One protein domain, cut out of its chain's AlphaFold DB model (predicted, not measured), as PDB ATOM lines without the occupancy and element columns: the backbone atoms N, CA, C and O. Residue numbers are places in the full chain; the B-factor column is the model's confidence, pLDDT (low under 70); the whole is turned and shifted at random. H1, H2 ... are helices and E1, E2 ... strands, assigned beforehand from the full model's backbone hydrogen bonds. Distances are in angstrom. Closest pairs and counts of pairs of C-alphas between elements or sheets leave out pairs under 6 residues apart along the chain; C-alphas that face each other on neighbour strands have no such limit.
ATOM      1  N   ARG A  85     207.805 193.828 242.691       90.19
ATOM      2  CA  ARG A  85     207.571 195.107 243.386       90.19
ATOM      3  C   ARG A  85     208.310 196.269 242.729       90.19
ATOM      4  O   ARG A  85     207.755 197.358 242.598       90.19
ATOM      5  N   LYS A  86     209.552 196.061 242.285       89.56
ATOM      6  CA  LYS A  86     210.319 197.085 241.559       89.56
ATOM      7  C   LYS A  86     209.720 197.406 240.199       89.56
ATOM      8  O   LYS A  86     209.625 198.584 239.858       89.56
ATOM      9  N   VAL A  87     209.323 196.389 239.438       92.31
ATOM     10  CA  VAL A  87     208.658 196.567 238.142       92.31
ATOM     11  C   VAL A  87     207.358 197.345 238.326       92.31
ATOM     12  O   VAL A  87     207.129 198.339 237.636       92.31
ATOM     13  N   GLU A  88     206.544 196.964 239.309       91.00
ATOM     14  CA  GLU A  88     205.293 197.647 239.623       91.00
ATOM     15  C   GLU A  88     205.541 199.093 240.070       91.00
ATOM     16  O   GLU A  88     204.907 200.016 239.560       91.00
ATOM     17  N   TYR A  89     206.508 199.324 240.962       89.56
ATOM     18  CA  TYR A  89     206.889 200.668 241.389       89.56
ATOM     19  C   TYR A  89     207.324 201.536 240.205       89.56
ATOM     20  O   TYR A  89     206.863 202.669 240.075       89.56
ATOM     21  N   GLN A  90     208.174 201.013 239.315       90.38
ATOM     22  CA  GLN A  90     208.611 201.737 238.121       90.38
ATOM     23  C   GLN A  90     207.442 202.034 237.181       90.38
ATOM     24  O   GLN A  90     207.343 203.157 236.687       90.38
ATOM     25  N   ARG A  91     206.530 201.077 236.973       91.62
ATOM     26  CA  ARG A  91     205.303 201.283 236.191       91.62
ATOM     27  C   ARG A  91     204.456 202.405 236.793       91.62
ATOM     28  O   ARG A  91     204.125 203.359 236.091       91.62
ATOM     29  N   LYS A  92     204.166 202.340 238.099       90.38
ATOM     30  CA  LYS A  92     203.413 203.370 238.837       90.38
ATOM     31  C   LYS A  92     204.100 204.733 238.767       90.38
ATOM     32  O   LYS A  92     203.431 205.748 238.607       90.38
ATOM     33  N   TRP A  93     205.425 204.766 238.878       89.19
ATOM     34  CA  TRP A  93     206.219 205.991 238.819       89.19
ATOM     35  C   TRP A  93     206.194 206.633 237.429       89.19
ATOM     36  O   TRP A  93     205.951 207.833 237.330       89.19
ATOM     37  N   ARG A  94     206.387 205.846 236.360       89.88
ATOM     38  CA  ARG A  94     206.298 206.329 234.969       89.88
ATOM     39  C   ARG A  94     204.931 206.943 234.704       89.88
ATOM     40  O   ARG A  94     204.857 208.093 234.293       89.88
ATOM     41  N   LYS A  95     203.876 206.222 235.074       90.31
ATOM     42  CA  LYS A  95     202.498 206.677 234.924       90.31
ATOM     43  C   LYS A  95     202.208 207.939 235.740       90.31
ATOM     44  O   LYS A  95     201.684 208.913 235.223       90.31
ATOM     45  N   ALA A  96     202.640 207.997 237.000       89.00
ATOM     46  CA  ALA A  96     202.491 209.202 237.816       89.00
ATOM     47  C   ALA A  96     203.225 210.428 237.236       89.00
ATOM     48  O   ALA A  96     202.775 211.551 237.443       89.00
ATOM     49  N   ASN A  97     204.334 210.237 236.511       89.00
ATOM     50  CA  ASN A  97     205.043 211.332 235.840       89.00
ATOM     51  C   ASN A  97     204.330 211.854 234.586       89.00
ATOM     52  O   ASN A  97     204.697 212.920 234.101       89.00
ATOM     53  N   GLU A  98     203.324 211.151 234.070       91.19
ATOM     54  CA  GLU A  98     202.447 211.682 233.021       91.19
ATOM     55  C   GLU A  98     201.452 212.700 233.591       91.19
ATOM     56  O   GLU A  98     200.998 213.586 232.868       91.19
ATOM     57  N   LEU A  99     201.151 212.609 234.894       92.69
ATOM     58  CA  LEU A  99     200.346 213.583 235.629       92.69
ATOM     59  C   LEU A  99     201.196 214.770 236.080       92.69
ATOM     60  O   LEU A  99     201.395 215.021 237.269       92.69
ATOM     61  N   VAL A 100     201.726 215.502 235.113       94.25
ATOM     62  CA  VAL A 100     202.447 216.749 235.348       94.25
ATOM     63  C   VAL A 100     201.819 217.803 234.458       94.25
ATOM     64  O   VAL A 100     201.546 217.540 233.290       94.25
ATOM     65  N   PHE A 101     201.631 219.003 234.994       95.38
ATOM     66  CA  PHE A 101     201.256 220.155 234.183       95.38
ATOM     67  C   PHE A 101     202.094 221.371 234.580       95.38
ATOM     68  O   PHE A 101     202.537 221.486 235.723       95.38
ATOM     69  N   TYR A 102     202.335 222.277 233.645       96.12
ATOM     70  CA  TYR A 102     202.990 223.550 233.902       96.12
ATOM     71  C   TYR A 102     201.958 224.606 234.316       96.12
ATOM     72  O   TYR A 102     200.988 224.858 233.604       96.12
ATOM     73  N   CYS A 103     202.166 225.242 235.471       96.06
ATOM     74  CA  CYS A 103     201.348 226.371 235.900       96.06
ATOM     75  C   CYS A 103     202.015 227.691 235.478       96.06
ATOM     76  O   CYS A 103     203.096 227.991 235.995       96.06
ATOM     77  N   PRO A 104     201.390 228.510 234.606       93.50
ATOM     78  CA  PRO A 104     201.944 229.800 234.196       93.50
ATOM     79  C   PRO A 104     201.996 230.814 235.343       93.50
ATOM     80  O   PRO A 104     202.944 231.586 235.415       93.50
ATOM     81  N   LEU A 105     201.044 230.758 236.281       94.31
ATOM     82  CA  LEU A 105     200.997 231.661 237.434       94.31
ATOM     83  C   LEU A 105     202.122 231.381 238.444       94.31
ATOM     84  O   LEU A 105     202.687 232.304 239.017       94.31
ATOM     85  N   CYS A 106     202.471 230.107 238.659       94.75
ATOM     86  CA  CYS A 106     203.577 229.724 239.547       94.75
ATOM     87  C   CYS A 106     204.930 229.583 238.837       94.75
ATOM     88  O   CYS A 106     205.926 229.325 239.510       94.75
ATOM     89  N   ASN A 107     204.956 229.639 237.501       93.56
ATOM     90  CA  ASN A 107     206.128 229.368 236.667       93.56
ATOM     91  C   ASN A 107     206.851 228.046 237.022       93.56
ATOM     92  O   ASN A 107     208.079 227.979 237.090       93.56
ATOM     93  N   LYS A 108     206.094 226.976 237.303       94.38
ATOM     94  CA  LYS A 108     206.663 225.670 237.681       94.38
ATOM     95  C   LYS A 108     205.786 224.498 237.254       94.38
ATOM     96  O   LYS A 108     204.571 224.628 237.111       94.38
ATOM     97  N   ASN A 109     206.415 223.333 237.112       95.00
ATOM     98  CA  ASN A 109     205.714 222.069 236.904       95.00
ATOM     99  C   ASN A 109     205.080 221.596 238.217       95.00
ATOM    100  O   ASN A 109     205.766 221.436 239.229       95.00
ATOM    101  N   ILE A 110     203.782 221.336 238.179       95.38
ATOM    102  CA  ILE A 110     202.977 220.857 239.294       95.38
ATOM    103  C   ILE A 110     202.748 219.359 239.143       95.38
ATOM    104  O   ILE A 110     202.510 218.847 238.049       95.38
ATOM    105  N   ARG A 111     202.841 218.658 240.271       94.19
ATOM    106  CA  ARG A 111     202.646 217.213 240.391       94.19
ATOM    107  C   ARG A 111     201.589 216.931 241.448       94.19
ATOM    108  O   ARG A 111     201.535 217.667 242.436       94.19
ATOM    109  N   PRO A 112     200.802 215.859 241.297       92.94
ATOM    110  CA  PRO A 112     199.932 215.418 242.364       92.94
ATOM    111  C   PRO A 112     200.774 214.915 243.554       92.94
ATOM    112  O   PRO A 112     201.809 214.264 243.345       92.94
ATOM    113  N   PRO A 113     200.336 215.166 244.801       90.88
ATOM    114  CA  PRO A 113     200.917 214.539 245.985       90.88
ATOM    115  C   PRO A 113     200.935 213.009 245.882       90.88
ATOM    116  O   PRO A 113     200.134 212.407 245.157       90.88
ATOM    117  N   ARG A 114     201.856 212.374 246.620       86.88
ATOM    118  CA  ARG A 114     202.059 210.916 246.585       86.88
ATOM    119  C   ARG A 114     200.796 210.134 246.912       86.88
ATOM    120  O   ARG A 114     200.506 209.174 246.205       86.88
ATOM    121  N   ASP A 115     200.049 210.633 247.882       88.44
ATOM    122  CA  ASP A 115     198.894 209.953 248.460       88.44
ATOM    123  C   ASP A 115     197.583 210.640 248.049       88.44
ATOM    124  O   ASP A 115     196.578 210.578 248.745       88.44
ATOM    125  N   SER A 116     197.596 211.363 246.922       90.81
ATOM    126  CA  SER A 116     196.381 211.995 246.413       90.81
ATOM    127  C   SER A 116     195.522 211.000 245.637       90.81
ATOM    128  O   SER A 116     196.017 210.262 244.784       90.81
ATOM    129  N   GLU A 117     194.215 211.061 245.869       92.00
ATOM    130  CA  GLU A 117     193.213 210.217 245.209       92.00
ATOM    131  C   GLU A 117     193.301 210.298 243.674       92.00
ATOM    132  O   GLU A 117     193.262 209.282 242.990       92.00
ATOM    133  N   ILE A 118     193.519 211.497 243.114       92.25
ATOM    134  CA  ILE A 118     193.677 211.691 241.659       92.25
ATOM    135  C   ILE A 118     194.829 210.837 241.113       92.25
ATOM    136  O   ILE A 118     194.692 210.204 240.066       92.25
ATOM    137  N   ARG A 119     195.965 210.808 241.821       93.19
ATOM    138  CA  ARG A 119     197.127 210.008 241.422       93.19
ATOM    139  C   ARG A 119     196.822 208.519 241.511       93.19
ATOM    140  O   ARG A 119     197.209 207.774 240.616       93.19
ATOM    141  N   GLU A 120     196.164 208.090 242.579       93.12
ATOM    142  CA  GLU A 120     195.826 206.685 242.784       93.12
ATOM    143  C   GLU A 120     194.857 206.167 241.714       93.12
ATOM    144  O   GLU A 120     195.141 205.150 241.078       93.12
ATOM    145  N   LEU A 121     193.763 206.895 241.466       93.50
ATOM    146  CA  LEU A 121     192.760 206.537 240.462       93.50
ATOM    147  C   LEU A 121     193.367 206.460 239.059       93.50
ATOM    148  O   LEU A 121     193.110 205.499 238.337       93.50
ATOM    149  N   TYR A 122     194.227 207.416 238.693       94.38
ATOM    150  CA  TYR A 122     194.928 207.372 237.411       94.38
ATOM    151  C   TYR A 122     195.861 206.166 237.318       94.38
ATOM    152  O   TYR A 122     195.826 205.429 236.336       94.38
ATOM    153  N   ILE A 123     196.676 205.912 238.350       92.69
ATOM    154  CA  ILE A 123     197.586 204.758 238.375       92.69
ATOM    155  C   ILE A 123     196.816 203.447 238.178       92.69
ATOM    156  O   ILE A 123     197.300 202.587 237.441       92.69
ATOM    157  N   LYS A 124     195.627 203.329 238.774       92.25
ATOM    158  CA  LYS A 124     194.734 202.168 238.672       92.25
ATOM    159  C   LYS A 124     193.910 202.098 237.375       92.25
ATOM    160  O   LYS A 124     193.088 201.201 237.268       92.25
ATOM    161  N   ASP A 125     194.114 203.006 236.413       91.81
ATOM    162  CA  ASP A 125     193.327 203.075 235.162       91.81
ATOM    163  C   ASP A 125     191.823 203.339 235.389       91.81
ATOM    164  O   ASP A 125     191.000 203.097 234.514       91.81
ATOM    165  N   LEU A 126     191.450 203.880 236.556       92.69
ATOM    166  CA  LEU A 126     190.059 204.203 236.911       92.69
ATOM    167  C   LEU A 126     189.657 205.628 236.510       92.69
ATOM    168  O   LEU A 126     188.507 206.029 236.679       92.69
ATOM    169  N   LYS A 127     190.614 206.420 236.025       91.88
ATOM    170  CA  LYS A 127     190.410 207.790 235.566       91.88
ATOM    171  C   LYS A 127     191.364 208.084 234.418       91.88
ATOM    172  O   LYS A 127     192.537 207.728 234.498       91.88
ATOM    173  N   ASP A 128     190.879 208.744 233.374       93.75
ATOM    174  CA  ASP A 128     191.692 209.141 232.226       93.75
ATOM    175  C   ASP A 128     192.619 210.324 232.555       93.75
ATOM    176  O   ASP A 128     192.514 210.991 233.596       93.75
ATOM    177  N   LYS A 129     193.561 210.574 231.645       93.50
ATOM    178  CA  LYS A 129     194.598 211.592 231.807       93.50
ATOM    179  C   LYS A 129     194.022 213.005 231.840       93.50
ATOM    180  O   LYS A 129     194.389 213.766 232.734       93.50
ATOM    181  N   ASP A 130     193.119 213.345 230.926       94.31
ATOM    182  CA  ASP A 130     192.580 214.702 230.803       94.31
ATOM    183  C   ASP A 130     191.790 215.081 232.053       94.31
ATOM    184  O   ASP A 130     192.072 216.104 232.677       94.31
ATOM    185  N   ASN A 131     190.895 214.209 232.518       94.06
ATOM    186  CA  ASN A 131     190.145 214.431 233.753       94.06
ATOM    187  C   ASN A 131     191.047 214.479 234.993       94.06
ATOM    188  O   ASN A 131     190.732 215.156 235.982       94.06
ATOM    189  N   SER A 132     192.165 213.751 234.978       95.44
ATOM    190  CA  SER A 132     193.150 213.785 236.062       95.44
ATOM    191  C   SER A 132     193.928 215.103 236.078       95.44
ATOM    192  O   SER A 132     194.042 215.720 237.139       95.44
ATOM    193  N   ILE A 133     194.391 215.583 234.919       96.38
ATOM    194  CA  ILE A 133     195.074 216.876 234.776       96.38
ATOM    195  C   ILE A 133     194.120 218.038 235.070       96.38
ATOM    196  O   ILE A 133     194.482 218.919 235.845       96.38
ATOM    197  N   THR A 134     192.888 218.027 234.554       96.19
ATOM    198  CA  THR A 134     191.871 219.049 234.856       96.19
ATOM    199  C   THR A 134     191.599 219.123 236.358       96.19
ATOM    200  O   THR A 134     191.637 220.203 236.952       96.19
ATOM    201  N   GLY A 135     191.396 217.972 237.011       95.06
ATOM    202  CA  GLY A 135     191.226 217.914 238.463       95.06
ATOM    203  C   GLY A 135     192.441 218.448 239.226       95.06
ATOM    204  O   GLY A 135     192.279 219.155 240.222       95.06
ATOM    205  N   LEU A 136     193.649 218.153 238.741       96.12
ATOM    206  CA  LEU A 136     194.904 218.619 239.324       96.12
ATOM    207  C   LEU A 136     195.099 220.137 239.158       96.12
ATOM    208  O   LEU A 136     195.514 220.787 240.116       96.12
ATOM    209  N   ILE A 137     194.750 220.710 238.000       96.81
ATOM    210  CA  ILE A 137     194.756 222.162 237.751       96.81
ATOM    211  C   ILE A 137     193.806 222.858 238.728       96.81
ATOM    212  O   ILE A 137     194.224 223.758 239.452       96.81
ATOM    213  N   ILE A 138     192.551 222.404 238.801       96.50
ATOM    214  CA  ILE A 138     191.528 222.988 239.683       96.50
ATOM    215  C   ILE A 138     191.967 222.904 241.147       96.50
ATOM    216  O   ILE A 138     191.871 223.888 241.880       96.50
ATOM    217  N   ALA A 139     192.472 221.747 241.584       95.50
ATOM    218  CA  ALA A 139     192.963 221.576 242.945       95.50
ATOM    219  C   ALA A 139     194.139 222.519 243.237       95.50
ATOM    220  O   ALA A 139     194.105 223.236 244.234       95.50
ATOM    221  N   HIS A 140     195.145 222.565 242.361       96.31
ATOM    222  CA  HIS A 140     196.296 223.447 242.526       96.31
ATOM    223  C   HIS A 140     195.881 224.919 242.618       96.31
ATOM    224  O   HIS A 140     196.270 225.597 243.567       96.31
ATOM    225  N   LEU A 141     195.062 225.400 241.678       96.94
ATOM    226  CA  LEU A 141     194.590 226.784 241.672       96.94
ATOM    227  C   LEU A 141     193.794 227.118 242.933       96.94
ATOM    228  O   LEU A 141     194.020 228.160 243.539       96.94
ATOM    229  N   ARG A 142     192.927 226.211 243.391       96.00
ATOM    230  CA  ARG A 142     192.159 226.411 244.624       96.00
ATOM    231  C   ARG A 142     193.073 226.558 245.839       96.00
ATOM    232  O   ARG A 142     192.898 227.492 246.608       96.00
ATOM    233  N   HIS A 143     194.052 225.675 245.996       94.12
ATOM    234  CA  HIS A 143     194.922 225.666 247.175       94.12
ATOM    235  C   HIS A 143     196.047 226.713 247.140       94.12
ATOM    236  O   HIS A 143     196.633 227.009 248.173       94.12
ATOM    237  N   GLN A 144     196.423 227.229 245.968       95.50
ATOM    238  CA  GLN A 144     197.608 228.094 245.831       95.50
ATOM    239  C   GLN A 144     197.300 229.499 245.319       95.50
ATOM    240  O   GLN A 144     198.109 230.397 245.516       95.50
ATOM    241  N   HIS A 145     196.156 229.696 244.665       95.06
ATOM    242  CA  HIS A 145     195.785 230.964 244.028       95.06
ATOM    243  C   HIS A 145     194.471 231.526 244.573       95.06
ATOM    244  O   HIS A 145     193.886 232.428 243.982       95.06
ATOM    245  N   THR A 146     193.990 230.984 245.693       95.38
ATOM    246  CA  THR A 146     192.820 231.501 246.406       95.38
ATOM    247  C   THR A 146     192.997 231.359 247.918       95.38
ATOM    248  O   THR A 146     193.850 230.607 248.382       95.38
ATOM    249  N   ASP A 147     192.139 232.027 248.682       94.44
ATOM    250  CA  ASP A 147     192.019 231.945 250.144       94.44
ATOM    251  C   ASP A 147     191.240 230.699 250.630       94.44
ATOM    252  O   ASP A 147     190.834 230.629 251.790       94.44
ATOM    253  N   TYR A 148     191.019 229.696 249.766       94.00
ATOM    254  CA  TYR A 148     190.235 228.498 250.092       94.00
ATOM    255  C   TYR A 148     190.716 227.787 251.357       94.00
ATOM    256  O   TYR A 148     189.890 227.418 252.189       94.00
ATOM    257  N   ASP A 149     192.027 227.574 251.505       91.75
ATOM    258  CA  ASP A 149     192.557 226.834 252.652       91.75
ATOM    259  C   ASP A 149     192.362 227.599 253.960       91.75
ATOM    260  O   ASP A 149     192.004 226.987 254.963       91.75
ATOM    261  N   GLN A 150     192.482 228.929 253.936       90.94
ATOM    262  CA  GLN A 150     192.166 229.761 255.092       90.94
ATOM    263  C   GLN A 150     190.689 229.610 255.482       90.94
ATOM    264  O   GLN A 150     190.391 229.241 256.617       90.94
ATOM    265  N   LYS A 151     189.756 229.774 254.532       90.12
ATOM    266  CA  LYS A 151     188.314 229.632 254.817       90.12
ATOM    267  C   LYS A 151     187.905 228.222 255.222       90.12
ATOM    268  O   LYS A 151     186.982 228.031 256.009       90.12
ATOM    269  N   ARG A 152     188.585 227.210 254.684       89.81
ATOM    270  CA  ARG A 152     188.391 225.813 255.077       89.81
ATOM    271  C   ARG A 152     188.862 225.567 256.512       89.81
ATOM    272  O   ARG A 152     188.235 224.776 257.203       89.81
ATOM    273  N   LEU A 153     189.944 226.204 256.958       87.44
ATOM    274  CA  LEU A 153     190.387 226.125 258.354       87.44
ATOM    275  C   LEU A 153     189.423 226.875 259.282       87.44
ATOM    276  O   LEU A 153     189.080 226.364 260.345       87.44
ATOM    277  N   GLU A 154     188.912 228.027 258.847       84.81
ATOM    278  CA  GLU A 154     187.870 228.781 259.557       84.81
ATOM    279  C   GLU A 154     186.552 227.999 259.676       84.81
ATOM    280  O   GLU A 154     185.843 228.169 260.659       84.81
ATOM    281  N   ALA A 155     186.256 227.062 258.764       76.25
ATOM    282  CA  ALA A 155     185.123 226.140 258.901       76.25
ATOM    283  C   ALA A 155     185.176 225.297 260.187       76.25
ATOM    284  O   ALA A 155     184.146 224.844 260.673       76.25
ATOM    285  N   GLY A 156     186.374 225.053 260.732       64.31
ATOM    286  CA  GLY A 156     186.533 224.387 262.025       64.31
ATOM    287  C   GLY A 156     186.110 225.245 263.216       64.31
ATOM    288  O   GLY A 156     185.908 224.691 264.285       64.31
ATOM    289  N   LYS A 157     185.963 226.559 263.014       64.81
ATOM    290  CA  LYS A 157     185.550 227.549 264.015       64.81
ATOM    291  C   LYS A 157     184.074 227.932 263.907       64.81
ATOM    292  O   LYS A 157     183.655 228.860 264.585       64.81
ATOM    293  N   VAL A 158     183.301 227.290 263.025       62.31
ATOM    294  CA  VAL A 158     181.837 227.370 263.101       62.31
ATOM    295  C   VAL A 158     181.489 226.697 264.422       62.31
ATOM    296  O   VAL A 158     181.636 225.485 264.520       62.31
ATOM    297  N   VAL A 159     181.218 227.498 265.450       55.81
ATOM    298  CA  VAL A 159     180.983 227.035 266.821       55.81
ATOM    299  C   VAL A 159     179.605 226.370 266.829       55.81
ATOM    300  O   VAL A 159     178.627 227.084 266.608       55.81
ATOM    301  N   PRO A 160     179.498 225.036 266.975       63.97
ATOM    302  CA  PRO A 160     178.231 224.446 267.379       63.97
ATOM    303  C   PRO A 160     177.959 224.868 268.823       63.97
ATOM    304  O   PRO A 160     178.899 225.178 269.554       63.97
ATOM    305  N   ASP A 161     176.703 224.849 269.249       67.00
ATOM    306  CA  ASP A 161     176.415 224.905 270.678       67.00
ATOM    307  C   ASP A 161     177.193 223.768 271.371       67.00
ATOM    308  O   ASP A 161     177.152 222.608 270.940       67.00
ATOM    309  N   PHE A 188     177.751 214.467 265.728       80.25
ATOM    310  CA  PHE A 188     177.402 213.973 264.395       80.25
ATOM    311  C   PHE A 188     176.808 215.080 263.529       80.25
ATOM    312  O   PHE A 188     177.232 215.242 262.380       80.25
ATOM    313  N   GLU A 189     175.877 215.865 264.074       79.31
ATOM    314  CA  GLU A 189     175.294 217.015 263.381       79.31
ATOM    315  C   GLU A 189     176.377 218.042 263.035       79.31
ATOM    316  O   GLU A 189     176.505 218.435 261.872       79.31
ATOM    317  N   TYR A 190     177.269 218.354 263.980       77.25
ATOM    318  CA  TYR A 190     178.411 219.236 263.729       77.25
ATOM    319  C   TYR A 190     179.299 218.740 262.577       77.25
ATOM    320  O   TYR A 190     179.654 219.502 261.667       77.25
ATOM    321  N   GLN A 191     179.666 217.453 262.571       81.31
ATOM    322  CA  GLN A 191     180.467 216.887 261.482       81.31
ATOM    323  C   GLN A 191     179.741 216.965 260.136       81.31
ATOM    324  O   GLN A 191     180.371 217.270 259.113       81.31
ATOM    325  N   PHE A 192     178.430 216.724 260.127       84.00
ATOM    326  CA  PHE A 192     177.601 216.799 258.932       84.00
ATOM    327  C   PHE A 192     177.517 218.228 258.379       84.00
ATOM    328  O   PHE A 192     177.777 218.449 257.189       84.00
ATOM    329  N   GLU A 193     177.225 219.216 259.222       81.94
ATOM    330  CA  GLU A 193     177.150 220.625 258.829       81.94
ATOM    331  C   GLU A 193     178.496 221.151 258.335       81.94
ATOM    332  O   GLU A 193     178.583 221.770 257.266       81.94
ATOM    333  N   LYS A 194     179.574 220.821 259.047       83.69
ATOM    334  CA  LYS A 194     180.942 221.145 258.643       83.69
ATOM    335  C   LYS A 194     181.274 220.557 257.277       83.69
ATOM    336  O   LYS A 194     181.808 221.259 256.414       83.69
ATOM    337  N   ALA A 195     180.940 219.288 257.038       86.00
ATOM    338  CA  ALA A 195     181.142 218.647 255.742       86.00
ATOM    339  C   ALA A 195     180.325 219.336 254.636       86.00
ATOM    340  O   ALA A 195     180.853 219.598 253.547       86.00
ATOM    341  N   ARG A 196     179.067 219.697 254.918       86.12
ATOM    342  CA  ARG A 196     178.182 220.418 253.993       86.12
ATOM    343  C   ARG A 196     178.735 221.797 253.634       86.12
ATOM    344  O   ARG A 196     178.774 222.147 252.450       86.12
ATOM    345  N   TYR A 197     179.211 222.554 254.620       87.62
ATOM    346  CA  TYR A 197     179.824 223.867 254.421       87.62
ATOM    347  C   TYR A 197     181.145 223.776 253.644       87.62
ATOM    348  O   TYR A 197     181.330 224.471 252.645       87.62
ATOM    349  N   ILE A 198     182.045 222.857 254.006       89.19
ATOM    350  CA  ILE A 198     183.291 222.634 253.252       89.19
ATOM    351  C   ILE A 198     182.985 222.216 251.805       89.19
ATOM    352  O   ILE A 198     183.666 222.653 250.869       89.19
ATOM    353  N   GLY A 199     181.952 221.396 251.598       89.69
ATOM    354  CA  GLY A 199     181.472 221.000 250.278       89.69
ATOM    355  C   GLY A 199     180.969 222.184 249.448       89.69
ATOM    356  O   GLY A 199     181.343 222.323 248.276       89.69
ATOM    357  N   SER A 200     180.173 223.074 250.047       89.62
ATOM    358  CA  SER A 200     179.656 224.274 249.379       89.62
ATOM    359  C   SER A 200     180.775 225.271 249.050       89.62
ATOM    360  O   SER A 200     180.853 225.750 247.912       89.62
ATOM    361  N   LEU A 201     181.716 225.482 249.980       92.25
ATOM    362  CA  LEU A 201     182.939 226.253 249.758       92.25
ATOM    363  C   LEU A 201     183.727 225.686 248.577       92.25
ATOM    364  O   LEU A 201     184.007 226.404 247.617       92.25
ATOM    365  N   LYS A 202     184.029 224.383 248.590       93.62
ATOM    366  CA  LYS A 202     184.769 223.718 247.507       93.62
ATOM    367  C   LYS A 202     184.099 223.956 246.152       93.62
ATOM    368  O   LYS A 202     184.788 224.263 245.184       93.62
ATOM    369  N   LYS A 203     182.766 223.869 246.076       93.75
ATOM    370  CA  LYS A 203     182.003 224.109 244.839       93.75
ATOM    371  C   LYS A 203     182.108 225.560 244.356       93.75
ATOM    372  O   LYS A 203     182.328 225.780 243.167       93.75
ATOM    373  N   SER A 204     181.982 226.533 245.259       94.00
ATOM    374  CA  SER A 204     182.118 227.963 244.942       94.00
ATOM    375  C   SER A 204     183.520 228.296 244.426       94.00
ATOM    376  O   SER A 204     183.679 228.880 243.354       94.00
ATOM    377  N   TYR A 205     184.549 227.834 245.137       95.94
ATOM    378  CA  TYR A 205     185.940 228.055 244.753       95.94
ATOM    379  C   TYR A 205     186.314 227.340 243.459       95.94
ATOM    380  O   TYR A 205     187.027 227.918 242.645       95.94
ATOM    381  N   ASN A 206     185.791 226.133 243.219       95.50
ATOM    382  CA  ASN A 206     185.994 225.433 241.952       95.50
ATOM    383  C   ASN A 206     185.522 226.269 240.755       95.50
ATOM    384  O   ASN A 206     186.231 226.325 239.759       95.50
ATOM    385  N   ARG A 207     184.371 226.950 240.851       94.75
ATOM    386  CA  ARG A 207     183.892 227.842 239.781       94.75
ATOM    387  C   ARG A 207     184.873 228.988 239.536       94.75
ATOM    388  O   ARG A 207     185.341 229.149 238.418       94.75
ATOM    389  N   LYS A 208     185.281 229.683 240.606       95.31
ATOM    390  CA  LYS A 208     186.253 230.787 240.523       95.31
ATOM    391  C   LYS A 208     187.560 230.364 239.851       95.31
ATOM    392  O   LYS A 208     188.088 231.081 239.010       95.31
ATOM    393  N   VAL A 209     188.103 229.205 240.220       96.69
ATOM    394  CA  VAL A 209     189.387 228.757 239.661       96.69
ATOM    395  C   VAL A 209     189.267 228.191 238.255       96.69
ATOM    396  O   VAL A 209     190.253 228.229 237.527       96.69
ATOM    397  N   ILE A 210     188.092 227.702 237.851       96.19
ATOM    398  CA  ILE A 210     187.821 227.367 236.448       96.19
ATOM    399  C   ILE A 210     187.899 228.639 235.602       96.19
ATOM    400  O   ILE A 210     188.591 228.631 234.586       96.19
ATOM    401  N   ASP A 211     187.299 229.743 236.053       95.31
ATOM    402  CA  ASP A 211     187.377 231.026 235.341       95.31
ATOM    403  C   ASP A 211     188.829 231.518 235.235       95.31
ATOM    404  O   ASP A 211     189.278 231.932 234.166       95.31
ATOM    405  N   ILE A 212     189.605 231.401 236.322       95.75
ATOM    406  CA  ILE A 212     191.047 231.699 236.316       95.75
ATOM    407  C   ILE A 212     191.782 230.801 235.314       95.75
ATOM    408  O   ILE A 212     192.605 231.294 234.542       95.75
ATOM    409  N   ALA A 213     191.501 229.498 235.306       96.56
ATOM    410  CA  ALA A 213     192.156 228.551 234.414       96.56
ATOM    411  C   ALA A 213     191.858 228.853 232.939       96.56
ATOM    412  O   ALA A 213     192.780 228.842 232.128       96.56
ATOM    413  N   ILE A 214     190.605 229.170 232.599       96.00
ATOM    414  CA  ILE A 214     190.194 229.545 231.239       96.00
ATOM    415  C   ILE A 214     190.843 230.872 230.833       96.00
ATOM    416  O   ILE A 214     191.435 230.959 229.760       96.00
ATOM    417  N   LYS A 215     190.820 231.888 231.707       95.69
ATOM    418  CA  LYS A 215     191.436 233.201 231.443       95.69
ATOM    419  C   LYS A 215     192.940 233.104 231.160       95.69
ATOM    420  O   LYS A 215     193.467 233.890 230.383       95.69
ATOM    421  N   ASN A 216     193.621 232.145 231.783       94.12
ATOM    422  CA  ASN A 216     195.046 231.880 231.570       94.12
ATOM    423  C   ASN A 216     195.309 230.816 230.490       94.12
ATOM    424  O   ASN A 216     196.433 230.330 230.376       94.12
ATOM    425  N   GLY A 217     194.281 230.411 229.739       94.31
ATOM    426  CA  GLY A 217     194.389 229.435 228.659       94.31
ATOM    427  C   GLY A 217     194.794 228.036 229.112       94.31
ATOM    428  O   GLY A 217     195.236 227.261 228.280       94.31
ATOM    429  N   MET A 218     194.682 227.701 230.403       95.56
ATOM    430  CA  MET A 218     195.057 226.391 230.954       95.56
ATOM    431  C   MET A 218     193.991 225.323 230.696       95.56
ATOM    432  O   MET A 218     194.313 224.142 230.556       95.56
ATOM    433  N   LEU A 219     192.724 225.741 230.667       96.56
ATOM    434  CA  LEU A 219     191.574 224.904 230.346       96.56
ATOM    435  C   LEU A 219     190.811 225.514 229.175       96.56
ATOM    436  O   LEU A 219     190.696 226.735 229.072       96.56
ATOM    437  N   VAL A 220     190.243 224.654 228.340       95.44
ATOM    438  CA  VAL A 220     189.330 225.020 227.257       95.44
ATOM    439  C   VAL A 220     188.002 224.296 227.436       95.44
ATOM    440  O   VAL A 220     187.960 223.145 227.871       95.44
ATOM    441  N   SER A 221     186.908 224.991 227.130       91.62
ATOM    442  CA  SER A 221     185.575 224.393 227.087       91.62
ATOM    443  C   SER A 221     185.337 223.830 225.693       91.62
ATOM    444  O   SER A 221     185.288 224.586 224.727       91.62
ATOM    445  N   THR A 222     185.156 222.521 225.603       89.69
ATOM    446  CA  THR A 222     184.794 221.806 224.374       89.69
ATOM    447  C   THR A 222     183.386 221.241 224.500       89.69
ATOM    448  O   THR A 222     182.962 220.897 225.603       89.69
ATOM    449  N   GLU A 223     182.660 221.121 223.393       87.06
ATOM    450  CA  GLU A 223     181.364 220.440 223.368       87.06
ATOM    451  C   GLU A 223     181.546 219.004 222.875       87.06
ATOM    452  O   GLU A 223     182.063 218.773 221.787       87.06
ATOM    453  N   GLU A 224     181.134 218.036 223.692       83.62
ATOM    454  CA  GLU A 224     181.108 216.616 223.340       83.62
ATOM    455  C   GLU A 224     179.753 216.044 223.749       83.62
ATOM    456  O   GLU A 224     179.336 216.199 224.899       83.62
ATOM    457  N   ASN A 225     179.056 215.381 222.821       81.88
ATOM    458  CA  ASN A 225     177.734 214.791 223.064       81.88
ATOM    459  C   ASN A 225     176.751 215.780 223.723       81.88
ATOM    460  O   ASN A 225     176.137 215.461 224.742       81.88
ATOM    461  N   GLU A 226     176.673 217.006 223.189       82.25
ATOM    462  CA  GLU A 226     175.798 218.091 223.678       82.25
ATOM    463  C   GLU A 226     176.101 218.561 225.116       82.25
ATOM    464  O   GLU A 226     175.326 219.297 225.730       82.25
ATOM    465  N   ARG A 227     177.250 218.164 225.678       83.94
ATOM    466  CA  ARG A 227     177.704 218.577 227.008       83.94
ATOM    467  C   ARG A 227     178.988 219.385 226.902       83.94
ATOM    468  O   ARG A 227     179.917 219.023 226.186       83.94
ATOM    469  N   LYS A 228     179.065 220.464 227.684       85.12
ATOM    470  CA  LYS A 228     180.307 221.224 227.860       85.12
ATOM    471  C   LYS A 228     181.252 220.456 228.776       85.12
ATOM    472  O   LYS A 228     180.928 220.199 229.935       85.12
ATOM    473  N   ILE A 229     182.422 220.118 228.253       89.50
ATOM    474  CA  ILE A 229     183.495 219.418 228.955       89.50
ATOM    475  C   ILE A 229     184.715 220.334 229.013       89.50
ATOM    476  O   ILE A 229     185.054 221.005 228.041       89.50
ATOM    477  N   LEU A 230     185.371 220.381 230.173       92.94
ATOM    478  CA  LEU A 230     186.617 221.120 230.355       92.94
ATOM    479  C   LEU A 230     187.803 220.206 230.074       92.94
ATOM    480  O   LEU A 230     187.982 219.200 230.767       92.94
ATOM    481  N   LYS A 231     188.643 220.593 229.115       94.81
ATOM    482  CA  LYS A 231     189.871 219.870 228.784       94.81
ATOM    483  C   LYS A 231     191.120 220.706 229.052       94.81
ATOM    484  O   LYS A 231     191.064 221.934 228.928       94.81
ATOM    485  N   PRO A 232     192.250 220.072 229.408       95.56
ATOM    486  CA  PRO A 232     193.531 220.757 229.487       95.56
ATOM    487  C   PRO A 232     193.948 221.297 228.120       95.56
ATOM    488  O   PRO A 232     193.905 220.581 227.123       95.56
ATOM    489  N   ASN A 233     194.414 222.541 228.081       95.38
ATOM    490  CA  ASN A 233     195.075 223.075 226.898       95.38
ATOM    491  C   ASN A 233     196.572 222.754 226.955       95.38
ATOM    492  O   ASN A 233     197.358 223.471 227.583       95.38
TER     493      ASN A 233
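What this domain is: This is residues 85 to 161 and 188 to 233 of the 245 residues of an uncharacterized protein of Sulfolobus islandicus (strain M.16.4 / Kamchatka #3) (UniProt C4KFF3). Helix H3 lies in the middle of the model, with helix H2 folded back beside it and two separate strand hairpins, E1 with E2 and E3 with E4, packed round it. The long helix H5 crosses H3 with its residues 205 to 213 and, side by side with H4, forms an arm, while residues 85 to 90 of H1 stick out elsewhere. The printed part has 123 residues with five named helices and four named strands, in the order H1, E1, E2, H2, H3, H4, H5, E3, E4, and both two-stranded sheets are antiparallel. The class is mostly helix; the whole is only just loose, close to compact, with a radius of gyration of the C-alphas of 16.8 A and spans of 53, 39 and 34 A.

How they stand to each other: H1, residues 85 to 98, touches H2, residues 117 to 123, with residues 92 to 96 alone; their closest C-alphas, of Lys 92 and Ile 123, are 6.0 A apart. They run opposite ways at a steep tilt of 68 degrees, only just short of perpendicular. E1, residues 101 to 103, and E2, residues 108 to 110, form an antiparallel hairpin, with N 110 and O 101 2.8 A apart, within hydrogen-bond range. H2 and H3, residues 129 to 144, form a helical hairpin at a shallow tilt of 27 degrees, opposite ways; H3 touches H2 with residues 129 to 136 alone, and the closest C-alphas, of Ile 118 and Ser 132, are 6.0 A apart. The closest C-alphas of E1 and H3, of Phe 101 and Ile 133, are 7.0 A apart. H4, residues 148 to 157, touches H5, residues 188 to 215, opposite ways at a shallow tilt of 14 degrees; the closest C-alphas, of Arg 152 and Ile 198, are 6.3 A apart. H5 touches H3 with residues 205 to 213 alone, about perpendicular at 76 degrees, closest at the C-alphas of Leu 141 and Val 209, 5.9 A. Helix packing is part aligned, side by side, and part crossed. E3, residues 219 to 224, and E4, residues 227 to 232, form an antiparallel hairpin, with N 229 and O 222 2.8 A apart, within hydrogen-bond range. The closest C-alphas of H3 and E4, of Thr 134 and Pro 232, are 5.9 A apart. In H1, H2, H3 and H5 every O i to N i+4 pair is within hydrogen-bond range; in H4, 4 of 6 are.

Where its parts are: H1 begins at C-alpha 85 (207.571, 195.107, 243.386) and is 20.2 A long. H3 measures 21.9 A, H4 14.7 A and H5 40.7 A. E4, 16.2 A long, ends at C-alpha 232 (193.531, 220.757, 229.487).

The domain as a whole: The C-alphas farthest apart, of Val 87 and Asp 161, are 53.9 A apart. Residues 162 to 187 are not printed, and C-alphas 161 and 188 are 12.6 A apart across the cut. Of the links that are printed whole, E2 to H2 is short and the others are tight. Mean pLDDT of the printed part is 90.3; residues 156 to 161 are under 70.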